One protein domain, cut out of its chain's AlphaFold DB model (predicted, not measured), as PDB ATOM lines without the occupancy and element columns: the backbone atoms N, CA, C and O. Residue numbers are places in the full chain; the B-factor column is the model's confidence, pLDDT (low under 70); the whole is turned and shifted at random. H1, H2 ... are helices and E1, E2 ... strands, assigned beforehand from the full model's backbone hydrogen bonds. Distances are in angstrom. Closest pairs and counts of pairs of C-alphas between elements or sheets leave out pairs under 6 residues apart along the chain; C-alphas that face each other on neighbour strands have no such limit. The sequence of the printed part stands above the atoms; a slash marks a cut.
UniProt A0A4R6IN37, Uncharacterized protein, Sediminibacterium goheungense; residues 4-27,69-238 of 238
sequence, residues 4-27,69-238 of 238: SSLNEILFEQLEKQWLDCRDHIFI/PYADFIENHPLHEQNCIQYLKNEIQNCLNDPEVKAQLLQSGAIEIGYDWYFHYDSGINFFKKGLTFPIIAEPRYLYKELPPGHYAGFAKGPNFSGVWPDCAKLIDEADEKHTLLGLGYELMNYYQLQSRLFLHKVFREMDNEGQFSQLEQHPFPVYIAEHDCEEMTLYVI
ATOM      1  N   SER A   4     173.367 213.449 191.515       77.88
ATOM      2  CA  SER A   4     172.764 212.829 190.319       77.88
ATOM      3  C   SER A   4     171.885 213.801 189.525       77.88
ATOM      4  O   SER A   4     172.052 213.939 188.322       77.88
ATOM      5  N   SER A   5     170.994 214.525 190.211       85.94
ATOM      6  CA  SER A   5     170.103 215.502 189.573       85.94
ATOM      7  C   SER A   5     170.867 216.725 189.067       85.94
ATOM      8  O   SER A   5     170.449 217.344 188.097       85.94
ATOM      9  N   LEU A   6     171.978 217.084 189.712       90.69
ATOM     10  CA  LEU A   6     172.814 218.191 189.266       90.69
ATOM     11  C   LEU A   6     173.609 217.826 188.008       90.69
ATOM     12  O   LEU A   6     173.627 218.600 187.060       90.69
ATOM     13  N   ASN A   7     174.220 216.642 187.980       94.88
ATOM     14  CA  ASN A   7     174.961 216.153 186.821       94.88
ATOM     15  C   ASN A   7     174.044 215.964 185.602       94.88
ATOM     16  O   ASN A   7     174.462 216.266 184.491       94.88
ATOM     17  N   GLU A   8     172.787 215.554 185.800       93.31
ATOM     18  CA  GLU A   8     171.771 215.537 184.735       93.31
ATOM     19  C   GLU A   8     171.528 216.937 184.152       93.31
ATOM     20  O   GLU A   8     171.604 217.108 182.940       93.31
ATOM     21  N   ILE A   9     171.332 217.954 185.000       92.00
ATOM     22  CA  ILE A   9     171.134 219.343 184.552       92.00
ATOM     23  C   ILE A   9     172.356 219.859 183.779       92.00
ATOM     24  O   ILE A   9     172.203 220.463 182.719       92.00
ATOM     25  N   LEU A  10     173.568 219.612 184.291       92.62
ATOM     26  CA  LEU A  10     174.809 220.014 183.622       92.62
ATOM     27  C   LEU A  10     174.945 219.335 182.251       92.62
ATOM     28  O   LEU A  10     175.314 219.982 181.272       92.62
ATOM     29  N   PHE A  11     174.601 218.047 182.160       94.50
ATOM     30  CA  PHE A  11     174.615 217.314 180.897       94.50
ATOM     31  C   PHE A  11     173.602 217.869 179.893       94.50
ATOM     32  O   PHE A  11     173.966 218.124 178.750       94.50
ATOM     33  N   GLU A  12     172.352 218.095 180.310       93.44
ATOM     34  CA  GLU A  12     171.295 218.644 179.447       93.44
ATOM     35  C   GLU A  12     171.671 220.023 178.888       93.44
ATOM     36  O   GLU A  12     171.392 220.328 177.726       93.44
ATOM     37  N   GLN A  13     172.343 220.857 179.685       90.06
ATOM     38  CA  GLN A  13     172.831 222.161 179.237       90.06
ATOM     39  C   GLN A  13     173.938 222.039 178.188       90.06
ATOM     40  O   GLN A  13     173.869 222.714 177.159       90.06
ATOM     41  N   LEU A  14     174.923 221.166 178.416       91.38
ATOM     42  CA  LEU A  14     175.979 220.887 177.439       91.38
ATOM     43  C   LEU A  14     175.403 220.310 176.142       91.38
ATOM     44  O   LEU A  14     175.816 220.701 175.051       91.38
ATOM     45  N   GLU A  15     174.432 219.402 176.250       94.25
ATOM     46  CA  GLU A  15     173.807 218.759 175.095       94.25
ATOM     47  C   GLU A  15     173.032 219.779 174.271       94.25
ATOM     48  O   GLU A  15     173.187 219.825 173.053       94.25
ATOM     49  N   LYS A  16     172.278 220.662 174.929       93.25
ATOM     50  CA  LYS A  16     171.587 221.760 174.257       93.25
ATOM     51  C   LYS A  16     172.560 222.668 173.497       93.25
ATOM     52  O   LYS A  16     172.343 222.916 172.317       93.25
ATOM     53  N   GLN A  17     173.638 223.124 174.141       90.00
ATOM     54  CA  GLN A  17     174.636 223.988 173.494       90.00
ATOM     55  C   GLN A  17     175.275 223.309 172.277       90.00
ATOM     56  O   GLN A  17     175.441 223.929 171.224       90.00
ATOM     57  N   TRP A  18     175.609 222.023 172.403       91.94
ATOM     58  CA  TRP A  18     176.164 221.244 171.301       91.94
ATOM     59  C   TRP A  18     175.171 221.076 170.145       91.94
ATOM     60  O   TRP A  18     175.561 221.247 168.991       91.94
ATOM     61  N   LEU A  19     173.900 220.774 170.431       93.31
ATOM     62  CA  LEU A  19     172.851 220.640 169.416       93.31
ATOM     63  C   LEU A  19     172.609 221.957 168.672       93.31
ATOM     64  O   LEU A  19     172.546 221.941 167.445       93.31
ATOM     65  N   ASP A  20     172.553 223.082 169.389       92.44
ATOM     66  CA  ASP A  20     172.389 224.411 168.793       92.44
ATOM     67  C   ASP A  20     173.564 224.729 167.841       92.44
ATOM     68  O   ASP A  20     173.363 225.119 166.688       92.44
ATOM     69  N   CYS A  21     174.806 224.476 168.278       90.81
ATOM     70  CA  CYS A  21     176.006 224.659 167.454       90.81
ATOM     71  C   CYS A  21     176.033 223.721 166.233       90.81
ATOM     72  O   CYS A  21     176.322 224.151 165.113       90.81
ATOM     73  N   ARG A  22     175.686 222.444 166.427       91.31
ATOM     74  CA  ARG A  22     175.579 221.456 165.348       91.31
ATOM     75  C   ARG A  22     174.589 221.928 164.292       91.31
ATOM     76  O   ARG A  22     174.926 221.944 163.114       91.31
ATOM     77  N   ASP A  23     173.383 222.302 164.700       91.50
ATOM     78  CA  ASP A  23     172.310 222.665 163.777       91.50
ATOM     79  C   ASP A  23     172.686 223.892 162.938       91.50
ATOM     80  O   ASP A  23     172.375 223.936 161.746       91.50
ATOM     81  N   HIS A  24     173.449 224.830 163.510       88.75
ATOM     82  CA  HIS A  24     174.023 225.940 162.758       88.75
ATOM     83  C   HIS A  24     174.964 225.453 161.654       88.75
ATOM     84  O   HIS A  24     174.800 225.864 160.503       88.75
ATOM     85  N   ILE A  25     175.902 224.542 161.935       88.25
ATOM     86  CA  ILE A  25     176.860 224.026 160.935       88.25
ATOM     87  C   ILE A  25     176.156 223.446 159.701       88.25
ATOM     88  O   ILE A  25     176.621 223.644 158.580       88.25
ATOM     89  N   PHE A  26     174.993 222.820 159.859       88.94
ATOM     90  CA  PHE A  26     174.243 222.262 158.730       88.94
ATOM     91  C   PHE A  26     173.459 223.299 157.904       88.94
ATOM     92  O   PHE A  26     172.903 222.944 156.862       88.94
ATOM     93  N   ILE A  27     173.433 224.578 158.298       90.31
ATOM     94  CA  ILE A  27     172.823 225.648 157.495       90.31
ATOM     95  C   ILE A  27     173.642 225.850 156.204       90.31
ATOM     96  O   ILE A  27     174.837 226.152 156.291       90.31
ATOM     97  N   PRO A  69     180.605 223.352 153.595       78.62
ATOM     98  CA  PRO A  69     181.725 222.410 153.534       78.62
ATOM     99  C   PRO A  69     182.025 221.729 154.881       78.62
ATOM    100  O   PRO A  69     182.552 220.617 154.903       78.62
ATOM    101  N   TYR A  70     181.658 222.343 156.010       82.00
ATOM    102  CA  TYR A  70     181.863 221.765 157.344       82.00
ATOM    103  C   TYR A  70     180.878 220.657 157.684       82.00
ATOM    104  O   TYR A  70     181.243 219.724 158.396       82.00
ATOM    105  N   ALA A  71     179.663 220.711 157.135       83.06
ATOM    106  CA  ALA A  71     178.719 219.607 157.259       83.06
ATOM    107  C   ALA A  71     179.302 218.340 156.614       83.06
ATOM    108  O   ALA A  71     179.371 217.293 157.257       83.06
ATOM    109  N   ASP A  72     179.832 218.465 155.392       81.31
ATOM    110  CA  ASP A  72     180.489 217.353 154.701       81.31
ATOM    111  C   ASP A  72     181.747 216.885 155.466       81.31
ATOM    112  O   ASP A  72     182.032 215.687 155.520       81.31
ATOM    113  N   PHE A  73     182.510 217.791 156.092       81.94
ATOM    114  CA  PHE A  73     183.665 217.400 156.908       81.94
ATOM    115  C   PHE A  73     183.264 216.531 158.105       81.94
ATOM    116  O   PHE A  73     183.859 215.466 158.294       81.94
ATOM    117  N   ILE A  74     182.248 216.949 158.868       84.75
ATOM    118  CA  ILE A  74     181.735 216.211 160.034       84.75
ATOM    119  C   ILE A  74     181.195 214.842 159.614       84.75
ATOM    120  O   ILE A  74     181.465 213.844 160.282       84.75
ATOM    121  N   GLU A  75     180.472 214.772 158.494       84.62
ATOM    122  CA  GLU A  75     179.954 213.515 157.948       84.62
ATOM    123  C   GLU A  75     181.077 212.543 157.546       84.62
ATOM    124  O   GLU A  75     180.950 211.334 157.745       84.62
ATOM    125  N   ASN A  76     182.190 213.061 157.017       82.44
ATOM    126  CA  ASN A  76     183.331 212.254 156.572       82.44
ATOM    127  C   ASN A  76     184.348 211.937 157.683       82.44
ATOM    128  O   ASN A  76     185.148 211.014 157.525       82.44
ATOM    129  N   HIS A  77     184.311 212.662 158.803       80.31
ATOM    130  CA  HIS A  77     185.166 212.442 159.975       80.31
ATOM    131  C   HIS A  77     184.314 212.247 161.237       80.31
ATOM    132  O   HIS A  77     184.418 213.029 162.189       80.31
ATOM    133  N   PRO A  78     183.449 211.214 161.267       82.44
ATOM    134  CA  PRO A  78     182.573 210.994 162.400       82.44
ATOM    135  C   PRO A  78     183.387 210.584 163.628       82.44
ATOM    136  O   PRO A  78     184.201 209.658 163.586       82.44
ATOM    137  N   LEU A  79     183.114 211.232 164.756       87.50
ATOM    138  CA  LEU A  79     183.599 210.779 166.051       87.50
ATOM    139  C   LEU A  79     182.650 209.716 166.602       87.50
ATOM    140  O   LEU A  79     181.472 209.966 166.860       87.50
ATOM    141  N   HIS A  80     183.168 208.505 166.781       91.62
ATOM    142  CA  HIS A  80     182.420 207.427 167.412       91.62
ATOM    143  C   HIS A  80     182.441 207.612 168.928       91.62
ATOM    144  O   HIS A  80     183.440 207.295 169.570       91.62
ATOM    145  N   GLU A  81     181.320 208.076 169.484       93.62
ATOM    146  CA  GLU A  81     181.163 208.420 170.903       93.62
ATOM    147  C   GLU A  81     181.851 207.432 171.856       93.62
ATOM    148  O   GLU A  81     182.691 207.842 172.651       93.62
ATOM    149  N   GLN A  82     181.560 206.131 171.754       95.38
ATOM    150  CA  GLN A  82     182.106 205.161 172.708       95.38
ATOM    151  C   GLN A  82     183.631 205.016 172.612       95.38
ATOM    152  O   GLN A  82     184.298 204.828 173.629       95.38
ATOM    153  N   ASN A  83     184.198 205.139 171.409       95.75
ATOM    154  CA  ASN A  83     185.648 205.108 171.222       95.75
ATOM    155  C   ASN A  83     186.291 206.358 171.829       95.75
ATOM    156  O   ASN A  83     187.322 206.258 172.491       95.75
ATOM    157  N   CYS A  84     185.660 207.519 171.642       95.31
ATOM    158  CA  CYS A  84     186.101 208.795 172.194       95.31
ATOM    159  C   CYS A  84     186.045 208.808 173.728       95.31
ATOM    160  O   CYS A  84     187.018 209.195 174.371       95.31
ATOM    161  N   ILE A  85     184.950 208.316 174.318       97.06
ATOM    162  CA  ILE A  85     184.809 208.144 175.771       97.06
ATOM    163  C   ILE A  85     185.901 207.214 176.296       97.06
ATOM    164  O   ILE A  85     186.601 207.566 177.240       97.06
ATOM    165  N   GLN A  86     186.104 206.052 175.667       97.56
ATOM    166  CA  GLN A  86     187.126 205.107 176.116       97.56
ATOM    167  C   GLN A  86     188.541 205.695 176.024       97.56
ATOM    168  O   GLN A  86     189.353 205.481 176.925       97.56
ATOM    169  N   TYR A  87     188.834 206.436 174.955       96.69
ATOM    170  CA  TYR A  87     190.107 207.130 174.784       96.69
ATOM    171  C   TYR A  87     190.330 208.167 175.893       96.69
ATOM    172  O   TYR A  87     191.320 208.077 176.617       96.69
ATOM    173  N   LEU A  88     189.382 209.089 176.092       95.38
ATOM    174  CA  LEU A  88     189.478 210.126 177.124       95.38
ATOM    175  C   LEU A  88     189.542 209.539 178.532       95.38
ATOM    176  O   LEU A  88     190.285 210.039 179.368       95.38
ATOM    177  N   LYS A  89     188.802 208.461 178.801       97.25
ATOM    178  CA  LYS A  89     188.866 207.748 180.078       97.25
ATOM    179  C   LYS A  89     190.273 207.242 180.358       97.25
ATOM    180  O   LYS A  89     190.778 207.465 181.452       97.25
ATOM    181  N   ASN A  90     190.919 206.622 179.372       97.31
ATOM    182  CA  ASN A  90     192.297 206.160 179.518       97.31
ATOM    183  C   ASN A  90     193.256 207.338 179.761       97.31
ATOM    184  O   ASN A  90     194.095 207.258 180.652       97.31
ATOM    185  N   GLU A  91     193.109 208.442 179.022       95.94
ATOM    186  CA  GLU A  91     193.937 209.644 179.202       95.94
ATOM    187  C   GLU A  91     193.764 210.263 180.597       95.94
ATOM    188  O   GLU A  91     194.747 210.483 181.303       95.94
ATOM    189  N   ILE A  92     192.524 210.457 181.053       95.38
ATOM    190  CA  ILE A  92     192.224 210.964 182.400       95.38
ATOM    191  C   ILE A  92     192.783 210.021 183.469       95.38
ATOM    192  O   ILE A  92     193.387 210.476 184.439       95.38
ATOM    193  N   GLN A  93     192.619 208.709 183.305       96.00
ATOM    194  CA  GLN A  93     193.161 207.727 184.241       96.00
ATOM    195  C   GLN A  93     194.683 207.771 184.304       96.00
ATOM    196  O   GLN A  93     195.233 207.679 185.400       96.00
ATOM    197  N   ASN A  94     195.354 207.916 183.163       95.00
ATOM    198  CA  ASN A  94     196.806 208.044 183.109       95.00
ATOM    199  C   ASN A  94     197.265 209.303 183.854       95.00
ATOM    200  O   ASN A  94     198.195 209.225 184.654       95.00
ATOM    201  N   CYS A  95     196.577 210.432 183.660       94.38
ATOM    202  CA  CYS A  95     196.872 211.681 184.361       94.38
ATOM    203  C   CYS A  95     196.628 211.571 185.872       94.38
ATOM    204  O   CYS A  95     197.512 211.873 186.666       94.38
ATOM    205  N   LEU A  96     195.439 211.130 186.292       94.50
ATOM    206  CA  LEU A  96     195.026 211.167 187.699       94.50
ATOM    207  C   LEU A  96     195.641 210.056 188.560       94.50
ATOM    208  O   LEU A  96     195.664 210.186 189.784       94.50
ATOM    209  N   ASN A  97     196.129 208.968 187.954       94.12
ATOM    210  CA  ASN A  97     196.810 207.890 188.678       94.12
ATOM    211  C   ASN A  97     198.331 208.042 188.732       94.12
ATOM    212  O   ASN A  97     198.976 207.236 189.411       94.12
ATOM    213  N   ASP A  98     198.906 209.053 188.078       95.38
ATOM    214  CA  ASP A  98     200.295 209.424 188.336       95.38
ATOM    215  C   ASP A  98     200.476 209.697 189.847       95.38
ATOM    216  O   ASP A  98     199.653 210.405 190.434       95.38
ATOM    217  N   PRO A  99     201.496 209.132 190.524       94.56
ATOM    218  CA  PRO A  99     201.629 209.244 191.976       94.56
ATOM    219  C   PRO A  99     201.660 210.684 192.506       94.56
ATOM    220  O   PRO A  99     201.099 210.950 193.574       94.56
ATOM    221  N   GLU A 100     202.296 211.610 191.786       93.06
ATOM    222  CA  GLU A 100     202.412 213.013 192.197       93.06
ATOM    223  C   GLU A 100     201.092 213.754 191.985       93.06
ATOM    224  O   GLU A 100     200.667 214.544 192.833       93.06
ATOM    225  N   VAL A 101     200.406 213.458 190.881       94.56
ATOM    226  CA  VAL A 101     199.092 214.028 190.556       94.56
ATOM    227  C   VAL A 101     198.026 213.501 191.509       94.56
ATOM    228  O   VAL A 101     197.248 214.271 192.068       94.56
ATOM    229  N   LYS A 102     198.032 212.196 191.779       95.06
ATOM    230  CA  LYS A 102     197.108 211.548 192.709       95.06
ATOM    231  C   LYS A 102     197.232 212.127 194.113       95.06
ATOM    232  O   LYS A 102     196.220 212.380 194.764       95.06
ATOM    233  N   ALA A 103     198.457 212.364 194.585       93.44
ATOM    234  CA  ALA A 103     198.681 212.993 195.883       93.44
ATOM    235  C   ALA A 103     198.071 214.405 195.952       93.44
ATOM    236  O   ALA A 103     197.451 214.748 196.960       93.44
ATOM    237  N   GLN A 104     198.192 215.194 194.880       94.25
ATOM    238  CA  GLN A 104     197.580 216.524 194.777       94.25
ATOM    239  C   GLN A 104     196.050 216.451 194.704       94.25
ATOM    240  O   GLN A 104     195.375 217.161 195.450       94.25
ATOM    241  N   LEU A 105     195.500 215.549 193.884       94.75
ATOM    242  CA  LEU A 105     194.061 215.314 193.750       94.75
ATOM    243  C   LEU A 105     193.424 215.012 195.113       94.75
ATOM    244  O   LEU A 105     192.471 215.679 195.515       94.75
ATOM    245  N   LEU A 106     194.004 214.080 195.873       93.62
ATOM    246  CA  LEU A 106     193.517 213.709 197.206       93.62
ATOM    247  C   LEU A 106     193.617 214.849 198.232       93.62
ATOM    248  O   LEU A 106     192.963 214.790 199.270       93.62
ATOM    249  N   GLN A 107     194.418 215.885 197.976       92.25
ATOM    250  CA  GLN A 107     194.562 217.076 198.823       92.25
ATOM    251  C   GLN A 107     193.822 218.304 198.278       92.25
ATOM    252  O   GLN A 107     193.892 219.377 198.883       92.25
ATOM    253  N   SER A 108     193.089 218.150 197.178       94.12
ATOM    254  CA  SER A 108     192.332 219.221 196.535       94.12
ATOM    255  C   SER A 108     190.857 219.220 196.950       94.12
ATOM    256  O   SER A 108     190.359 218.247 197.522       94.12
ATOM    257  N   GLY A 109     190.183 220.353 196.751       94.12
ATOM    258  CA  GLY A 109     188.736 220.489 196.964       94.12
ATOM    259  C   GLY A 109     187.912 220.537 195.673       94.12
ATOM    260  O   GLY A 109     186.695 220.393 195.732       94.12
ATOM    261  N   ALA A 110     188.584 220.744 194.544       95.00
ATOM    262  CA  ALA A 110     188.055 220.725 193.188       95.00
ATOM    263  C   ALA A 110     189.236 220.553 192.217       95.00
ATOM    264  O   ALA A 110     190.394 220.789 192.600       95.00
ATOM    265  N   ILE A 111     188.943 220.228 190.961       95.06
ATOM    266  CA  ILE A 111     189.901 220.341 189.851       95.06
ATOM    267  C   ILE A 111     189.323 221.182 188.725       95.06
ATOM    268  O   ILE A 111     188.111 221.263 188.560       95.06
ATOM    269  N   GLU A 112     190.204 221.752 187.922       93.44
ATOM    270  CA  GLU A 112     189.880 222.364 186.641       93.44
ATOM    271  C   GLU A 112     190.754 221.729 185.568       93.44
ATOM    272  O   GLU A 112     191.961 221.581 185.753       93.44
ATOM    273  N   ILE A 113     190.135 221.358 184.454       92.12
ATOM    274  CA  ILE A 113     190.830 220.932 183.246       92.12
ATOM    275  C   ILE A 113     190.854 222.128 182.300       92.12
ATOM    276  O   ILE A 113     189.813 222.551 181.804       92.12
ATOM    277  N   GLY A 114     192.042 222.682 182.079       85.75
ATOM    278  CA  GLY A 114     192.267 223.757 181.120       85.75
ATOM    279  C   GLY A 114     192.394 223.188 179.716       85.75
ATOM    280  O   GLY A 114     193.270 222.358 179.466       85.75
ATOM    281  N   TYR A 115     191.532 223.635 178.815       71.56
ATOM    282  CA  TYR A 115     191.407 223.143 177.452       71.56
ATOM    283  C   TYR A 115     191.356 224.344 176.500       71.56
ATOM    284  O   TYR A 115     190.374 225.078 176.462       71.56
ATOM    285  N   ASP A 116     192.442 224.568 175.755       65.06
ATOM    286  CA  ASP A 116     192.576 225.701 174.830       65.06
ATOM    287  C   ASP A 116     193.086 225.216 173.469       65.06
ATOM    288  O   ASP A 116     193.925 224.312 173.384       65.06
ATOM    289  N   TRP A 117     192.604 225.842 172.398       57.44
ATOM    290  CA  TRP A 117     193.048 225.571 171.032       57.44
ATOM    291  C   TRP A 117     194.531 225.925 170.834       57.44
ATOM    292  O   TRP A 117     195.214 225.264 170.050       57.44
ATOM    293  N   TYR A 118     195.063 226.890 171.601       50.84
ATOM    294  CA  TYR A 118     196.488 227.242 171.581       50.84
ATOM    295  C   TYR A 118     197.412 226.111 172.046       50.84
ATOM    296  O   TYR A 118     198.608 226.135 171.748       50.84
ATOM    297  N   PHE A 119     196.893 225.119 172.774       53.28
ATOM    298  CA  PHE A 119     197.708 224.038 173.325       53.28
ATOM    299  C   PHE A 119     197.847 222.824 172.397       53.28
ATOM    300  O   PHE A 119     198.437 221.833 172.815       53.28
ATOM    301  N   HIS A 120     197.362 222.871 171.146       64.25
ATOM    302  CA  HIS A 120     197.489 221.763 170.181       64.25
ATOM    303  C   HIS A 120     197.171 220.390 170.813       64.25
ATOM    304  O   HIS A 120     198.004 219.481 170.809       64.25
ATOM    305  N   TYR A 121     195.966 220.253 171.379       67.25
ATOM    306  CA  TYR A 121     195.444 219.060 172.077       67.25
ATOM    307  C   TYR A 121     196.013 218.746 173.463       67.25
ATOM    308  O   TYR A 121     195.434 217.898 174.148       67.25
ATOM    309  N   ASP A 122     197.111 219.374 173.885       69.94
ATOM    310  CA  ASP A 122     197.576 219.256 175.264       69.94
ATOM    311  C   ASP A 122     196.665 220.075 176.195       69.94
ATOM    312  O   ASP A 122     196.091 221.095 175.820       69.94
ATOM    313  N   SER A 123     196.512 219.611 177.429       85.69
ATOM    314  CA  SER A 123     195.708 220.283 178.449       85.69
ATOM    315  C   SER A 123     196.455 220.343 179.776       85.69
ATOM    316  O   SER A 123     197.503 219.712 179.962       85.69
ATOM    317  N   GLY A 124     195.925 221.127 180.708       89.88
ATOM    318  CA  GLY A 124     196.423 221.236 182.075       89.88
ATOM    319  C   GLY A 124     195.364 220.822 183.088       89.88
ATOM    320  O   GLY A 124     194.175 220.970 182.827       89.88
ATOM    321  N   ILE A 125     195.789 220.332 184.252       93.12
ATOM    322  CA  ILE A 125     194.910 220.131 185.409       93.12
ATOM    323  C   ILE A 125     195.373 221.057 186.523       93.12
ATOM    324  O   ILE A 125     196.474 220.900 187.053       93.12
ATOM    325  N   ASN A 126     194.515 221.996 186.893       93.19
ATOM    326  CA  ASN A 126     194.683 222.831 188.066       93.19
ATOM    327  C   ASN A 126     193.988 222.182 189.268       93.19
ATOM    328  O   ASN A 126     192.834 221.758 189.191       93.19
ATOM    329  N   PHE A 127     194.682 222.130 190.404       94.50
ATOM    330  CA  PHE A 127     194.133 221.633 191.667       94.50
ATOM    331  C   PHE A 127     193.785 222.803 192.570       94.50
ATOM    332  O   PHE A 127     194.645 223.639 192.850       94.50
ATOM    333  N   PHE A 128     192.564 222.847 193.097       93.56
ATOM    334  CA  PHE A 128     192.168 223.886 194.046       93.56
ATOM    335  C   PHE A 128     192.374 223.443 195.494       93.56
ATOM    336  O   PHE A 128     192.171 222.281 195.847       93.56
ATOM    337  N   LYS A 129     192.739 224.382 196.369       92.81
ATOM    338  CA  LYS A 129     192.932 224.136 197.804       92.81
ATOM    339  C   LYS A 129     191.669 223.585 198.467       92.81
ATOM    340  O   LYS A 129     190.570 224.105 198.279       92.81
ATOM    341  N   LYS A 130     191.848 222.584 199.332       90.06
ATOM    342  CA  LYS A 130     190.813 222.141 200.279       90.06
ATOM    343  C   LYS A 130     190.351 223.284 201.193       90.06
ATOM    344  O   LYS A 130     191.110 224.203 201.496       90.06
ATOM    345  N   GLY A 131     189.111 223.185 201.673       84.75
ATOM    346  CA  GLY A 131     188.526 224.128 202.636       84.75
ATOM    347  C   GLY A 131     187.966 225.419 202.029       84.75
ATOM    348  O   GLY A 131     187.495 226.275 202.774       84.75
ATOM    349  N   LEU A 132     187.997 225.558 200.702       86.88
ATOM    350  CA  LEU A 132     187.277 226.608 199.983       86.88
ATOM    351  C   LEU A 132     185.857 226.144 199.635       86.88
ATOM    352  O   LEU A 132     185.570 224.948 199.573       86.88
ATOM    353  N   THR A 133     184.959 227.104 199.421       86.00
ATOM    354  CA  THR A 133     183.634 226.842 198.850       86.00
ATOM    355  C   THR A 133     183.697 227.073 197.349       86.00
ATOM    356  O   THR A 133     184.127 228.135 196.908       86.00
ATOM    357  N   PHE A 134     183.257 226.077 196.588       88.00
ATOM    358  CA  PHE A 134     183.321 226.066 195.133       88.00
ATOM    359  C   PHE A 134     181.906 226.198 194.553       88.00
ATOM    360  O   PHE A 134     181.032 225.403 194.920       88.00
ATOM    361  N   PRO A 135     181.628 227.212 193.714       87.69
ATOM    362  CA  PRO A 135     180.307 227.402 193.130       87.69
ATOM    363  C   PRO A 135     180.054 226.376 192.025       87.69
ATOM    364  O   PRO A 135     180.958 226.028 191.270       87.69
ATOM    365  N   ILE A 136     178.811 225.929 191.877       89.00
ATOM    366  CA  ILE A 136     178.419 225.169 190.691       89.00
ATOM    367  C   ILE A 136     178.039 226.155 189.593       89.00
ATOM    368  O   ILE A 136     177.128 226.966 189.775       89.00
ATOM    369  N   ILE A 137     178.754 226.088 188.478       87.06
ATOM    370  CA  ILE A 137     178.666 227.033 187.373       87.06
ATOM    371  C   ILE A 137     178.051 226.320 186.169       87.06
ATOM    372  O   ILE A 137     178.708 225.542 185.487       87.06
ATOM    373  N   ALA A 138     176.772 226.588 185.934       78.81
ATOM    374  CA  ALA A 138     175.998 226.038 184.823       78.81
ATOM    375  C   ALA A 138     176.231 226.764 183.485       78.81
ATOM    376  O   ALA A 138     175.904 226.234 182.433       78.81
ATOM    377  N   GLU A 139     176.760 227.987 183.516       79.38
ATOM    378  CA  GLU A 139     177.042 228.806 182.333       79.38
ATOM    379  C   GLU A 139     178.463 229.363 182.465       79.38
ATOM    380  O   GLU A 139     178.776 229.849 183.556       79.38
ATOM    381  N   PRO A 140     179.309 229.299 181.416       80.31
ATOM    382  CA  PRO A 140     180.694 229.759 181.485       80.31
ATOM    383  C   PRO A 140     180.814 231.169 182.070       80.31
ATOM    384  O   PRO A 140     180.081 232.079 181.676       80.31
ATOM    385  N   ARG A 141     181.700 231.336 183.059       84.06
ATOM    386  CA  ARG A 141     182.055 232.643 183.630       84.06
ATOM    387  C   ARG A 141     183.339 232.561 184.448       84.06
ATOM    388  O   ARG A 141     183.680 231.505 184.957       84.06
ATOM    389  N   TYR A 142     183.940 233.720 184.691       81.94
ATOM    390  CA  TYR A 142     185.164 233.907 185.476       81.94
ATOM    391  C   TYR A 142     185.074 233.521 186.969       81.94
ATOM    392  O   TYR A 142     184.744 234.357 187.820       81.94
ATOM    393  N   LEU A 143     185.477 232.299 187.311       79.81
ATOM    394  CA  LEU A 143     185.589 231.763 188.668       79.81
ATOM    395  C   LEU A 143     186.713 232.433 189.469       79.81
ATOM    396  O   LEU A 143     186.572 232.633 190.680       79.81
ATOM    397  N   TYR A 144     187.811 232.844 188.823       73.94
ATOM    398  CA  TYR A 144     188.972 233.422 189.519       73.94
ATOM    399  C   TYR A 144     188.648 234.664 190.366       73.94
ATOM    400  O   TYR A 144     189.379 234.975 191.308       73.94
ATOM    401  N   LYS A 145     187.570 235.392 190.042       71.81
ATOM    402  CA  LYS A 145     187.118 236.574 190.798       71.81
ATOM    403  C   LYS A 145     186.344 236.212 192.065       71.81
ATOM    404  O   LYS A 145     186.220 237.050 192.955       71.81
ATOM    405  N   GLU A 146     185.810 234.996 192.134       80.75
ATOM    406  CA  GLU A 146     185.001 234.498 193.251       80.75
ATOM    407  C   GLU A 146     185.854 233.774 194.305       80.75
ATOM    408  O   GLU A 146     185.438 233.641 195.458       80.75
ATOM    409  N   LEU A 147     187.063 233.339 193.935       83.81
ATOM    410  CA  LEU A 147     187.983 232.626 194.817       83.81
ATOM    411  C   LEU A 147     189.060 233.553 195.408       83.81
ATOM    412  O   LEU A 147     189.517 234.494 194.756       83.81
ATOM    413  N   PRO A 148     189.529 233.292 196.645       84.50
ATOM    414  CA  PRO A 148     190.599 234.084 197.239       84.50
ATOM    415  C   PRO A 148     191.910 233.960 196.436       84.50
ATOM    416  O   PRO A 148     192.150 232.933 195.789       84.50
ATOM    417  N   PRO A 149     192.805 234.965 196.501       82.69
ATOM    418  CA  PRO A 149     194.121 234.885 195.876       82.69
ATOM    419  C   PRO A 149     194.899 233.636 196.307       82.69
ATOM    420  O   PRO A 149     194.944 233.289 197.490       82.69
ATOM    421  N   GLY A 150     195.540 232.972 195.342       82.38
ATOM    422  CA  GLY A 150     196.297 231.745 195.590       82.38
ATOM    423  C   GLY A 150     195.411 230.547 195.942       82.38
ATOM    424  O   GLY A 150     195.787 229.758 196.806       82.38
ATOM    425  N   HIS A 151     194.236 230.424 195.323       88.44
ATOM    426  CA  HIS A 151     193.326 229.286 195.492       88.44
ATOM    427  C   HIS A 151     193.859 227.974 194.898       88.44
ATOM    428  O   HIS A 151     193.410 226.910 195.317       88.44
ATOM    429  N   TYR A 152     194.839 228.025 193.992       88.31
ATOM    430  CA  TYR A 152     195.508 226.835 193.473       88.31
ATOM    431  C   TYR A 152     196.440 226.196 194.512       88.31
ATOM    432  O   TYR A 152     197.141 226.877 195.267       88.31
ATOM    433  N   ALA A 153     196.428 224.870 194.548       87.94
ATOM    434  CA  ALA A 153     197.314 224.018 195.330       87.94
ATOM    435  C   ALA A 153     198.429 223.405 194.468       87.94
ATOM    436  O   ALA A 153     199.495 223.102 194.995       87.94
ATOM    437  N   GLY A 154     198.200 223.263 193.161       90.94
ATOM    438  CA  GLY A 154     199.175 222.704 192.234       90.94
ATOM    439  C   GLY A 154     198.654 222.619 190.803       90.94
ATOM    440  O   GLY A 154     197.512 222.993 190.526       90.94
ATOM    441  N   PHE A 155     199.520 222.134 189.918       92.19
ATOM    442  CA  PHE A 155     199.283 221.989 188.486       92.19
ATOM    443  C   PHE A 155     199.892 220.673 187.998       92.19
ATOM    444  O   PHE A 155     200.978 220.290 188.439       92.19
ATOM    445  N   ALA A 156     199.217 220.009 187.064       93.06
ATOM    446  CA  ALA A 156     199.717 218.827 186.375       93.06
ATOM    447  C   ALA A 156     199.410 218.882 184.877       93.06
ATOM    448  O   ALA A 156     198.530 219.619 184.430       93.06
ATOM    449  N   LYS A 157     200.111 218.049 184.100       91.31
ATOM    450  CA  LYS A 157     199.737 217.799 182.708       91.31
ATOM    451  C   LYS A 157     198.366 217.108 182.665       91.31
ATOM    452  O   LYS A 157     198.142 216.139 183.389       91.31
ATOM    453  N   GLY A 158     197.473 217.611 181.822       90.19
ATOM    454  CA  GLY A 158     196.148 217.050 181.595       90.19
ATOM    455  C   GLY A 158     196.078 216.035 180.449       90.19
ATOM    456  O   GLY A 158     197.106 215.711 179.843       90.19
ATOM    457  N   PRO A 159     194.870 215.501 180.181       90.81
ATOM    458  CA  PRO A 159     194.630 214.520 179.123       90.81
ATOM    459  C   PRO A 159     194.956 215.066 177.726       90.81
ATOM    460  O   PRO A 159     194.791 216.256 177.450       90.81
ATOM    461  N   ASN A 160     195.369 214.183 176.818       90.44
ATOM    462  CA  ASN A 160     195.480 214.516 175.402       90.44
ATOM    463  C   ASN A 160     194.099 214.449 174.727       90.44
ATOM    464  O   ASN A 160     193.388 213.456 174.864       90.44
ATOM    465  N   PHE A 161     193.721 215.483 173.972       87.94
ATOM    466  CA  PHE A 161     192.424 215.557 173.283       87.94
ATOM    467  C   PHE A 161     192.445 215.144 171.805       87.94
ATOM    468  O   PHE A 161     191.395 215.102 171.169       87.94
ATOM    469  N   SER A 162     193.599 214.795 171.238       86.38
ATOM    470  CA  SER A 162     193.746 214.490 169.802       86.38
ATOM    471  C   SER A 162     192.890 213.312 169.319       86.38
ATOM    472  O   SER A 162     192.530 213.245 168.148       86.38
ATOM    473  N   GLY A 163     192.518 212.387 170.212       85.00
ATOM    474  CA  GLY A 163     191.603 211.284 169.892       85.00
ATOM    475  C   GLY A 163     190.118 211.668 169.830       85.00
ATOM    476  O   GLY A 163     189.295 210.842 169.434       85.00
ATOM    477  N   VAL A 164     189.759 212.891 170.227       86.69
ATOM    478  CA  VAL A 164     188.373 213.400 170.241       86.69
ATOM    479  C   VAL A 164     188.220 214.766 169.581       86.69
ATOM    480  O   VAL A 164     187.111 215.276 169.480       86.69
ATOM    481  N   TRP A 165     189.321 215.343 169.108       81.94
ATOM    482  CA  TRP A 165     189.344 216.608 168.400       81.94
ATOM    483  C   TRP A 165     190.153 216.435 167.114       81.94
ATOM    484  O   TRP A 165     191.380 216.349 167.168       81.94
ATOM    485  N   PRO A 166     189.484 216.328 165.955       77.56
ATOM    486  CA  PRO A 166     190.168 216.239 164.676       77.56
ATOM    487  C   PRO A 166     191.034 217.474 164.420       77.56
ATOM    488  O   PRO A 166     190.638 218.592 164.759       77.56
ATOM    489  N   ASP A 167     192.170 217.271 163.747       75.38
ATOM    490  CA  ASP A 167     193.014 218.369 163.281       75.38
ATOM    491  C   ASP A 167     192.339 219.139 162.158       75.38
ATOM    492  O   ASP A 167     192.396 218.788 160.978       75.38
ATOM    493  N   CYS A 168     191.637 220.183 162.582       73.12
ATOM    494  CA  CYS A 168     190.864 221.064 161.737       73.12
ATOM    495  C   CYS A 168     191.564 222.402 161.492       73.12
ATOM    496  O   CYS A 168     190.981 223.222 160.796       73.12
ATOM    497  N   ALA A 169     192.800 222.620 161.964       77.44
ATOM    498  CA  ALA A 169     193.483 223.916 161.844       77.44
ATOM    499  C   ALA A 169     193.519 224.412 160.391       77.44
ATOM    500  O   ALA A 169     193.054 225.502 160.083       77.44
ATOM    501  N   LYS A 170     193.927 223.539 159.463       75.62
ATOM    502  CA  LYS A 170     193.931 223.860 158.030       75.62
ATOM    503  C   LYS A 170     192.530 224.169 157.477       75.62
ATOM    504  O   LYS A 170     192.391 224.994 156.584       75.62
ATOM    505  N   LEU A 171     191.498 223.477 157.960       74.50
ATOM    506  CA  LEU A 171     190.120 223.695 157.512       74.50
ATOM    507  C   LEU A 171     189.551 225.004 158.050       74.50
ATOM    508  O   LEU A 171     188.819 225.663 157.326       74.50
ATOM    509  N   ILE A 172     189.904 225.365 159.283       79.94
ATOM    510  CA  ILE A 172     189.584 226.647 159.909       79.94
ATOM    511  C   ILE A 172     190.252 227.776 159.121       79.94
ATOM    512  O   ILE A 172     189.559 228.689 158.684       79.94
ATOM    513  N   ASP A 173     191.550 227.660 158.828       81.25
ATOM    514  CA  ASP A 173     192.274 228.655 158.028       81.25
ATOM    515  C   ASP A 173     191.623 228.837 156.645       81.25
ATOM    516  O   ASP A 173     191.313 229.952 156.228       81.25
ATOM    517  N   GLU A 174     191.321 227.737 155.944       80.12
ATOM    518  CA  GLU A 174     190.628 227.801 154.652       80.12
ATOM    519  C   GLU A 174     189.204 228.383 154.762       80.12
ATOM    520  O   GLU A 174     188.729 229.019 153.813       80.12
ATOM    521  N   ALA A 175     188.511 228.161 155.885       77.38
ATOM    522  CA  ALA A 175     187.194 228.722 156.180       77.38
ATOM    523  C   ALA A 175     187.242 230.234 156.243       77.38
ATOM    524  O   ALA A 175     186.467 230.926 155.578       77.38
ATOM    525  N   ASP A 176     188.160 230.712 157.068       79.44
ATOM    526  CA  ASP A 176     188.250 232.099 157.458       79.44
ATOM    527  C   ASP A 176     188.880 232.921 156.326       79.44
ATOM    528  O   ASP A 176     188.578 234.104 156.188       79.44
ATOM    529  N   GLU A 177     189.636 232.292 155.419       82.75
ATOM    530  CA  GLU A 177     190.067 232.894 154.152       82.75
ATOM    531  C   GLU A 177     188.934 233.012 153.116       82.75
ATOM    532  O   GLU A 177     188.773 234.059 152.489       82.75
ATOM    533  N   LYS A 178     188.140 231.954 152.890       79.94
ATOM    534  CA  LYS A 178     187.114 231.932 151.816       79.94
ATOM    535  C   LYS A 178     185.800 232.601 152.221       79.94
ATOM    536  O   LYS A 178     185.034 233.065 151.367       79.94
ATOM    537  N   HIS A 179     185.496 232.578 153.512       82.56
ATOM    538  CA  HIS A 179     184.212 232.960 154.091       82.56
ATOM    539  C   HIS A 179     184.414 233.798 155.360       82.56
ATOM    540  O   HIS A 179     183.696 233.618 156.340       82.56
ATOM    541  N   THR A 180     185.366 234.737 155.324       77.44
ATOM    542  CA  THR A 180     185.798 235.570 156.463       77.44
ATOM    543  C   THR A 180     184.643 236.211 157.234       77.44
ATOM    544  O   THR A 180     184.685 236.309 158.455       77.44
ATOM    545  N   LEU A 181     183.580 236.613 156.533       77.56
ATOM    546  CA  LEU A 181     182.412 237.267 157.132       77.56
ATOM    547  C   LEU A 181     181.508 236.319 157.932       77.56
ATOM    548  O   LEU A 181     180.722 236.775 158.756       77.56
ATOM    549  N   LEU A 182     181.587 235.013 157.669       82.50
ATOM    550  CA  LEU A 182     180.681 234.014 158.231       82.50
ATOM    551  C   LEU A 182     181.244 233.300 159.469       82.50
ATOM    552  O   LEU A 182     180.492 232.572 160.108       82.50
ATOM    553  N   GLY A 183     182.531 233.474 159.799       80.56
ATOM    554  CA  GLY A 183     183.144 232.906 161.011       80.56
ATOM    555  C   GLY A 183     183.057 231.377 161.113       80.56
ATOM    556  O   GLY A 183     182.919 230.826 162.204       80.56
ATOM    557  N   LEU A 184     183.077 230.678 159.975       83.44
ATOM    558  CA  LEU A 184     182.753 229.253 159.926       83.44
ATOM    559  C   LEU A 184     183.822 228.362 160.576       83.44
ATOM    560  O   LEU A 184     183.484 227.299 161.099       83.44
ATOM    561  N   GLY A 185     185.093 228.777 160.557       82.44
ATOM    562  CA  GLY A 185     186.166 228.041 161.221       82.44
ATOM    563  C   GLY A 185     185.950 227.981 162.735       82.44
ATOM    564  O   GLY A 185     186.017 226.910 163.343       82.44
ATOM    565  N   TYR A 186     185.568 229.111 163.328       82.00
ATOM    566  CA  TYR A 186     185.236 229.203 164.749       82.00
ATOM    567  C   TYR A 186     184.033 228.325 165.137       82.00
ATOM    568  O   TYR A 186     184.058 227.656 166.168       82.00
ATOM    569  N   GLU A 187     182.994 228.252 164.299       85.69
ATOM    570  CA  GLU A 187     181.847 227.367 164.554       85.69
ATOM    571  C   GLU A 187     182.230 225.881 164.547       85.69
ATOM    572  O   GLU A 187     181.805 225.133 165.432       85.69
ATOM    573  N   LEU A 188     183.051 225.444 163.584       86.31
ATOM    574  CA  LEU A 188     183.542 224.063 163.533       86.31
ATOM    575  C   LEU A 188     184.366 223.722 164.780       86.31
ATOM    576  O   LEU A 188     184.232 222.633 165.342       86.31
ATOM    577  N   MET A 189     185.208 224.660 165.213       83.69
ATOM    578  CA  MET A 189     185.997 224.523 166.430       83.69
ATOM    579  C   MET A 189     185.081 224.317 167.644       83.69
ATOM    580  O   MET A 189     185.194 223.298 168.328       83.69
ATOM    581  N   ASN A 190     184.114 225.216 167.846       86.12
ATOM    582  CA  ASN A 190     183.158 225.146 168.951       86.12
ATOM    583  C   ASN A 190     182.375 223.830 168.967       86.12
ATOM    584  O   ASN A 190     182.137 223.270 170.035       86.12
ATOM    585  N   TYR A 191     182.011 223.298 167.798       89.56
ATOM    586  CA  TYR A 191     181.321 222.013 167.706       89.56
ATOM    587  C   TYR A 191     182.131 220.867 168.315       89.56
ATOM    588  O   TYR A 191     181.601 220.121 169.142       89.56
ATOM    589  N   TYR A 192     183.412 220.734 167.956       87.38
ATOM    590  CA  TYR A 192     184.265 219.673 168.501       87.38
ATOM    591  C   TYR A 192     184.616 219.894 169.972       87.38
ATOM    592  O   TYR A 192     184.704 218.922 170.728       87.38
ATOM    593  N   GLN A 193     184.755 221.148 170.402       85.38
ATOM    594  CA  GLN A 193     184.962 221.488 171.811       85.38
ATOM    595  C   GLN A 193     183.750 221.081 172.661       85.38
ATOM    596  O   GLN A 193     183.886 220.314 173.616       85.38
ATOM    597  N   LEU A 194     182.543 221.498 172.265       89.25
ATOM    598  CA  LEU A 194     181.289 221.133 172.932       89.25
ATOM    599  C   LEU A 194     181.070 219.615 172.942       89.25
ATOM    600  O   LEU A 194     180.696 219.040 173.967       89.25
ATOM    601  N   GLN A 195     181.365 218.941 171.828       90.94
ATOM    602  CA  GLN A 195     181.274 217.486 171.745       90.94
ATOM    603  C   GLN A 195     182.263 216.793 172.696       90.94
ATOM    604  O   GLN A 195     181.906 215.828 173.376       90.94
ATOM    605  N   SER A 196     183.489 217.311 172.805       90.06
ATOM    606  CA  SER A 196     184.502 216.800 173.734       90.06
ATOM    607  C   SER A 196     184.072 216.959 175.195       90.06
ATOM    608  O   SER A 196     184.277 216.036 175.985       90.06
ATOM    609  N   ARG A 197     183.395 218.059 175.561       89.94
ATOM    610  CA  ARG A 197     182.809 218.239 176.906       89.94
ATOM    611  C   ARG A 197     181.747 217.189 177.208       89.94
ATOM    612  O   ARG A 197     181.759 216.609 178.292       89.94
ATOM    613  N   LEU A 198     180.862 216.896 176.253       93.75
ATOM    614  CA  LEU A 198     179.863 215.833 176.413       93.75
ATOM    615  C   LEU A 198     180.520 214.480 176.680       93.75
ATOM    616  O   LEU A 198     180.081 213.738 177.562       93.75
ATOM    617  N   PHE A 199     181.586 214.159 175.946       95.19
ATOM    618  CA  PHE A 199     182.330 212.923 176.161       95.19
ATOM    619  C   PHE A 199     183.037 212.914 177.516       95.19
ATOM    620  O   PHE A 199     182.910 211.930 178.240       95.19
ATOM    621  N   LEU A 200     183.698 214.003 177.920       94.62
ATOM    622  CA  LEU A 200     184.321 214.097 179.241       94.62
ATOM    623  C   LEU A 200     183.304 213.967 180.380       94.62
ATOM    624  O   LEU A 200     183.569 213.254 181.344       94.62
ATOM    625  N   HIS A 201     182.131 214.599 180.280       96.31
ATOM    626  CA  HIS A 201     181.071 214.438 181.277       96.31
ATOM    627  C   HIS A 201     180.697 212.955 181.432       96.31
ATOM    628  O   HIS A 201     180.603 212.435 182.546       96.31
ATOM    629  N   LYS A 202     180.529 212.243 180.308       97.44
ATOM    630  CA  LYS A 202     180.251 210.798 180.307       97.44
ATOM    631  C   LYS A 202     181.412 209.994 180.905       97.44
ATOM    632  O   LYS A 202     181.146 209.069 181.668       97.44
ATOM    633  N   VAL A 203     182.665 210.370 180.633       97.50
ATOM    634  CA  VAL A 203     183.867 209.763 181.236       97.50
ATOM    635  C   VAL A 203     183.864 209.906 182.755       97.50
ATOM    636  O   VAL A 203     183.997 208.901 183.451       97.50
ATOM    637  N   PHE A 204     183.669 211.119 183.280       97.44
ATOM    638  CA  PHE A 204     183.630 211.348 184.727       97.44
ATOM    639  C   PHE A 204     182.506 210.559 185.391       97.44
ATOM    640  O   PHE A 204     182.740 209.917 186.412       97.44
ATOM    641  N   ARG A 205     181.332 210.506 184.756       97.31
ATOM    642  CA  ARG A 205     180.219 209.668 185.210       97.31
ATOM    643  C   ARG A 205     180.575 208.182 185.257       97.31
ATOM    644  O   ARG A 205     180.229 207.511 186.223       97.31
ATOM    645  N   GLU A 206     181.229 207.642 184.229       97.69
ATOM    646  CA  GLU A 206     181.665 206.239 184.233       97.69
ATOM    647  C   GLU A 206     182.690 205.960 185.336       97.69
ATOM    648  O   GLU A 206     182.561 204.975 186.058       97.69
ATOM    649  N   MET A 207     183.689 206.830 185.484       97.00
ATOM    650  CA  MET A 207     184.729 206.688 186.503       97.00
ATOM    651  C   MET A 207     184.167 206.782 187.927       97.00
ATOM    652  O   MET A 207     184.606 206.038 188.807       97.00
ATOM    653  N   ASP A 208     183.195 207.667 188.154       96.00
ATOM    654  CA  ASP A 208     182.520 207.812 189.444       96.00
ATOM    655  C   ASP A 208     181.659 206.586 189.777       96.00
ATOM    656  O   ASP A 208     181.798 205.995 190.847       96.00
ATOM    657  N   ASN A 209     180.876 206.094 188.810       95.44
ATOM    658  CA  ASN A 209     180.117 204.847 188.953       95.44
ATOM    659  C   ASN A 209     181.013 203.628 189.251       95.44
ATOM    660  O   ASN A 209     180.593 202.698 189.939       95.44
ATOM    661  N   GLU A 210     182.246 203.624 188.741       96.44
ATOM    662  CA  GLU A 210     183.270 202.606 189.020       96.44
ATOM    663  C   GLU A 210     183.993 202.818 190.363       96.44
ATOM    664  O   GLU A 210     184.843 202.010 190.745       96.44
ATOM    665  N   GLY A 211     183.671 203.886 191.096       94.38
ATOM    666  CA  GLY A 211     184.237 204.201 192.404       94.38
ATOM    667  C   GLY A 211     185.675 204.719 192.356       94.38
ATOM    668  O   GLY A 211     186.363 204.688 193.382       94.38
ATOM    669  N   GLN A 212     186.157 205.203 191.206       94.25
ATOM    670  CA  GLN A 212     187.544 205.674 191.061       94.25
ATOM    671  C   GLN A 212     187.843 206.917 191.908       94.25
ATOM    672  O   GLN A 212     188.992 207.144 192.282       94.25
ATOM    673  N   PHE A 213     186.806 207.664 192.289       94.50
ATOM    674  CA  PHE A 213     186.907 208.834 193.156       94.50
ATOM    675  C   PHE A 213     186.530 208.567 194.621       94.50
ATOM    676  O   PHE A 213     186.516 209.489 195.427       94.50
ATOM    677  N   SER A 214     186.309 207.304 195.006       91.56
ATOM    678  CA  SER A 214     185.934 206.909 196.381       91.56
ATOM    679  C   SER A 214     186.940 207.306 197.471       91.56
ATOM    680  O   SER A 214     186.623 207.260 198.656       91.56
ATOM    681  N   GLN A 215     188.165 207.665 197.079       90.19
ATOM    682  CA  GLN A 215     189.226 208.122 197.979       90.19
ATOM    683  C   GLN A 215     189.169 209.635 198.257       90.19
ATOM    684  O   GLN A 215     189.916 210.115 199.111       90.19
ATOM    685  N   LEU A 216     188.330 210.393 197.543       91.50
ATOM    686  CA  LEU A 216     188.124 211.814 197.808       91.50
ATOM    687  C   LEU A 216     187.335 211.982 199.110       91.50
ATOM    688  O   LEU A 216     186.299 211.368 199.319       91.50
ATOM    689  N   GLU A 217     187.846 212.819 200.010       85.56
ATOM    690  CA  GLU A 217     187.182 213.098 201.292       85.56
ATOM    691  C   GLU A 217     186.230 214.298 201.210       85.56
ATOM    692  O   GLU A 217     185.328 214.448 202.034       85.56
ATOM    693  N   GLN A 218     186.462 215.190 200.244       84.06
ATOM    694  CA  GLN A 218     185.685 216.407 200.062       84.06
ATOM    695  C   GLN A 218     184.507 216.110 199.139       84.06
ATOM    696  O   GLN A 218     184.723 215.730 197.996       84.06
ATOM    697  N   HIS A 219     183.284 216.349 199.615       84.31
ATOM    698  CA  HIS A 219     182.077 216.281 198.796       84.31
ATOM    699  C   HIS A 219     181.164 217.492 199.055       84.31
ATOM    700  O   HIS A 219     181.021 217.906 200.212       84.31
ATOM    701  N   PRO A 220     180.507 218.046 198.018       89.56
ATOM    702  CA  PRO A 220     180.712 217.736 196.597       89.56
ATOM    703  C   PRO A 220     182.123 218.123 196.127       89.56
ATOM    704  O   PRO A 220     182.703 219.070 196.666       89.56
ATOM    705  N   PHE A 221     182.652 217.405 195.135       94.56
ATOM    706  CA  PHE A 221     183.922 217.720 194.480       94.56
ATOM    707  C   PHE A 221     183.666 218.147 193.027       94.56
ATOM    708  O   PHE A 221     183.421 217.301 192.160       94.56
ATOM    709  N   PRO A 222     183.669 219.461 192.741       95.06
ATOM    710  CA  PRO A 222     183.465 219.958 191.390       95.06
ATOM    711  C   PRO A 222     184.665 219.674 190.486       95.06
ATOM    712  O   PRO A 222     185.823 219.872 190.861       95.06
ATOM    713  N   VAL A 223     184.355 219.268 189.263       95.69
ATOM    714  CA  VAL A 223     185.276 219.211 188.133       95.69
ATOM    715  C   VAL A 223     184.885 220.336 187.187       95.69
ATOM    716  O   VAL A 223     183.786 220.322 186.628       95.69
ATOM    717  N   TYR A 224     185.763 221.314 187.020       94.06
ATOM    718  CA  TYR A 224     185.587 222.411 186.077       94.06
ATOM    719  C   TYR A 224     186.271 222.109 184.746       94.06
ATOM    720  O   TYR A 224     187.284 221.409 184.695       94.06
ATOM    721  N   ILE A 225     185.720 222.670 183.679       90.38
ATOM    722  CA  ILE A 225     186.407 222.860 182.405       90.38
ATOM    723  C   ILE A 225     186.659 224.363 182.253       90.38
ATOM    724  O   ILE A 225     185.744 225.154 182.488       90.38
ATOM    725  N   ALA A 226     187.891 224.743 181.925       86.94
ATOM    726  CA  ALA A 226     188.273 226.125 181.645       86.94
ATOM    727  C   ALA A 226     188.687 226.257 180.185       86.94
ATOM    728  O   ALA A 226     189.470 225.441 179.688       86.94
ATOM    729  N   GLU A 227     188.169 227.282 179.519       72.81
ATOM    730  CA  GLU A 227     188.396 227.515 178.094       72.81
ATOM    731  C   GLU A 227     188.936 228.916 177.813       72.81
ATOM    732  O   GLU A 227     189.356 229.628 178.729       72.81
ATOM    733  N   HIS A 228     188.962 229.283 176.527       62.91
ATOM    734  CA  HIS A 228     189.436 230.568 176.041       62.91
ATOM    735  C   HIS A 228     188.898 231.722 176.890       62.91
ATOM    736  O   HIS A 228     187.756 231.718 177.343       62.91
ATOM    737  N   ASP A 229     189.769 232.693 177.123       61.38
ATOM    738  CA  ASP A 229     189.566 233.816 178.032       61.38
ATOM    739  C   ASP A 229     189.485 233.451 179.520       61.38
ATOM    740  O   ASP A 229     189.341 234.366 180.314       61.38
ATOM    741  N   CYS A 230     189.700 232.197 179.936       65.06
ATOM    742  CA  CYS A 230     189.621 231.739 181.333       65.06
ATOM    743  C   CYS A 230     188.207 231.816 181.923       65.06
ATOM    744  O   CYS A 230     188.050 232.172 183.090       65.06
ATOM    745  N   GLU A 231     187.185 231.526 181.119       81.19
ATOM    746  CA  GLU A 231     185.853 231.240 181.644       81.19
ATOM    747  C   GLU A 231     185.743 229.766 182.025       81.19
ATOM    748  O   GLU A 231     186.164 228.872 181.286       81.19
ATOM    749  N   GLU A 232     185.164 229.516 183.194       86.44
ATOM    750  CA  GLU A 232     185.047 228.192 183.771       86.44
ATOM    751  C   GLU A 232     183.579 227.762 183.841       86.44
ATOM    752  O   GLU A 232     182.675 228.554 184.117       86.44
ATOM    753  N   MET A 233     183.335 226.474 183.626       89.25
ATOM    754  CA  MET A 233     182.023 225.843 183.768       89.25
ATOM    755  C   MET A 233     182.177 224.561 184.582       89.25
ATOM    756  O   MET A 233     183.164 223.839 184.437       89.25
ATOM    757  N   THR A 234     181.214 224.243 185.447       93.00
ATOM    758  CA  THR A 234     181.195 222.940 186.115       93.00
ATOM    759  C   THR A 234     180.809 221.872 185.105       93.00
ATOM    760  O   THR A 234     179.688 221.837 184.611       93.00
ATOM    761  N   LEU A 235     181.746 220.975 184.829       94.00
ATOM    762  CA  LEU A 235     181.562 219.854 183.924       94.00
ATOM    763  C   LEU A 235     180.861 218.685 184.622       94.00
ATOM    764  O   LEU A 235     179.973 218.065 184.042       94.00
ATOM    765  N   TYR A 236     181.278 218.366 185.850       96.44
ATOM    766  CA  TYR A 236     180.773 217.232 186.624       96.44
ATOM    767  C   TYR A 236     180.957 217.470 188.126       96.44
ATOM    768  O   TYR A 236     181.844 218.218 188.540       96.44
ATOM    769  N   VAL A 237     180.139 216.823 188.954       96.50
ATOM    770  CA  VAL A 237     180.247 216.854 190.416       96.50
ATOM    771  C   VAL A 237     180.309 215.435 190.962       96.50
ATOM    772  O   VAL A 237     179.350 214.679 190.801       96.50
ATOM    773  N   ILE A 238     181.421 215.115 191.628       94.44
ATOM    774  CA  ILE A 238     181.654 213.850 192.338       94.44
ATOM    775  C   ILE A 238     181.077 213.948 193.763       94.44
ATOM    776  O   ILE A 238     181.452 214.872 194.530       94.44
TER     777      ILE A 238
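Overview. This is residues 4 to 27 and 69 to 238 of the 238 residues of an uncharacterized protein of Sediminibacterium goheungense (UniProt A0A4R6IN37). A strongly twisted sheet of five strands has helices over one face; the long helix H6 runs over E4 and on beyond the sheet, where it folds back against H5, with H2 near that end. H1 runs beside H6, H3 crosses H6 steeply, and H4 covers E3. The printed part has 194 residues, with six named helices and five named strands in the order H1 H2 H3 H4 E1 E2 E3 H5 H6 E4 E5. The sheet, E3 E2 E1 E4 E5, is mixed and the class is mixed, helices and strands. The whole is compact, with a radius of gyration of the C-alphas of 17.0 A and spans of 51 by 34 by 31 A.

Along the chain. Find C-alpha 4 at (172.764, 212.829, 190.319); there H1 begins and runs 31.7 A to residue 25. After the cut come H2, residues 69 to 76, H3, residues 81 to 97 and 23.7 A long, and H4, residues 99 to 106. Next read the strands E1, residues 108 to 115, E2, residues 123 to 129, and E3, residues 152 to 157. H5 holds residues 169 to 178. H6, residues 184 to 209, runs 38.0 A from C-alpha 184 at (182.753, 229.253, 159.926). E4, residues 222 to 226, and E5, residues 232 to 237, follow; E5 ends at C-alpha 237, (180.247, 216.854, 190.416).

Arrangement. Begin at the hub, H6, which touches H1 at Trp 18 and Leu 194, C-alphas 5.4 A apart, at a shallow tilt of 22 degrees, opposite ways. With residues 199 to 207 alone H6 touches H3, closest at the C-alphas of Ile 85 and Phe 199, 5.4 A, at a steep tilt of 65 degrees. H5 and H6 form a helical hairpin, their closest C-alphas Ile 172 and Gly 185 at 3.9 A. H2 and H5 are near each other. H4 and H6 lie on the same face of the sheet, two layers, at heights over the sheet of 8.9 A and 9.0 A. E1, E2 and E3 form a meander, each strand the antiparallel neighbour of the one before; look at N 112 and O 126, 2.9 A, and N 127 and O 154, 3.0 A. E1 and E4 are parallel, with N 113 and O 224 at 2.9 A, and the hairpin E4 and E5 has N 223 and O 236 at 2.8 A. In H1, H2, H3, H4, H5 and H6 every O i to N i+4 pair is within hydrogen-bond range.

Size, cuts and confidence. The C-alphas of Lys 178 and Glu 217 are the two farthest apart, 52.9 A. Residues 28 to 68 are not printed, and C-alphas 27 and 69 are 10.3 A apart across the cut. The links E2 to E3, E3 to H5 and H6 to E4 are long. Look for pLDDT under 70 at residues 116 to 122 and 228 to 230.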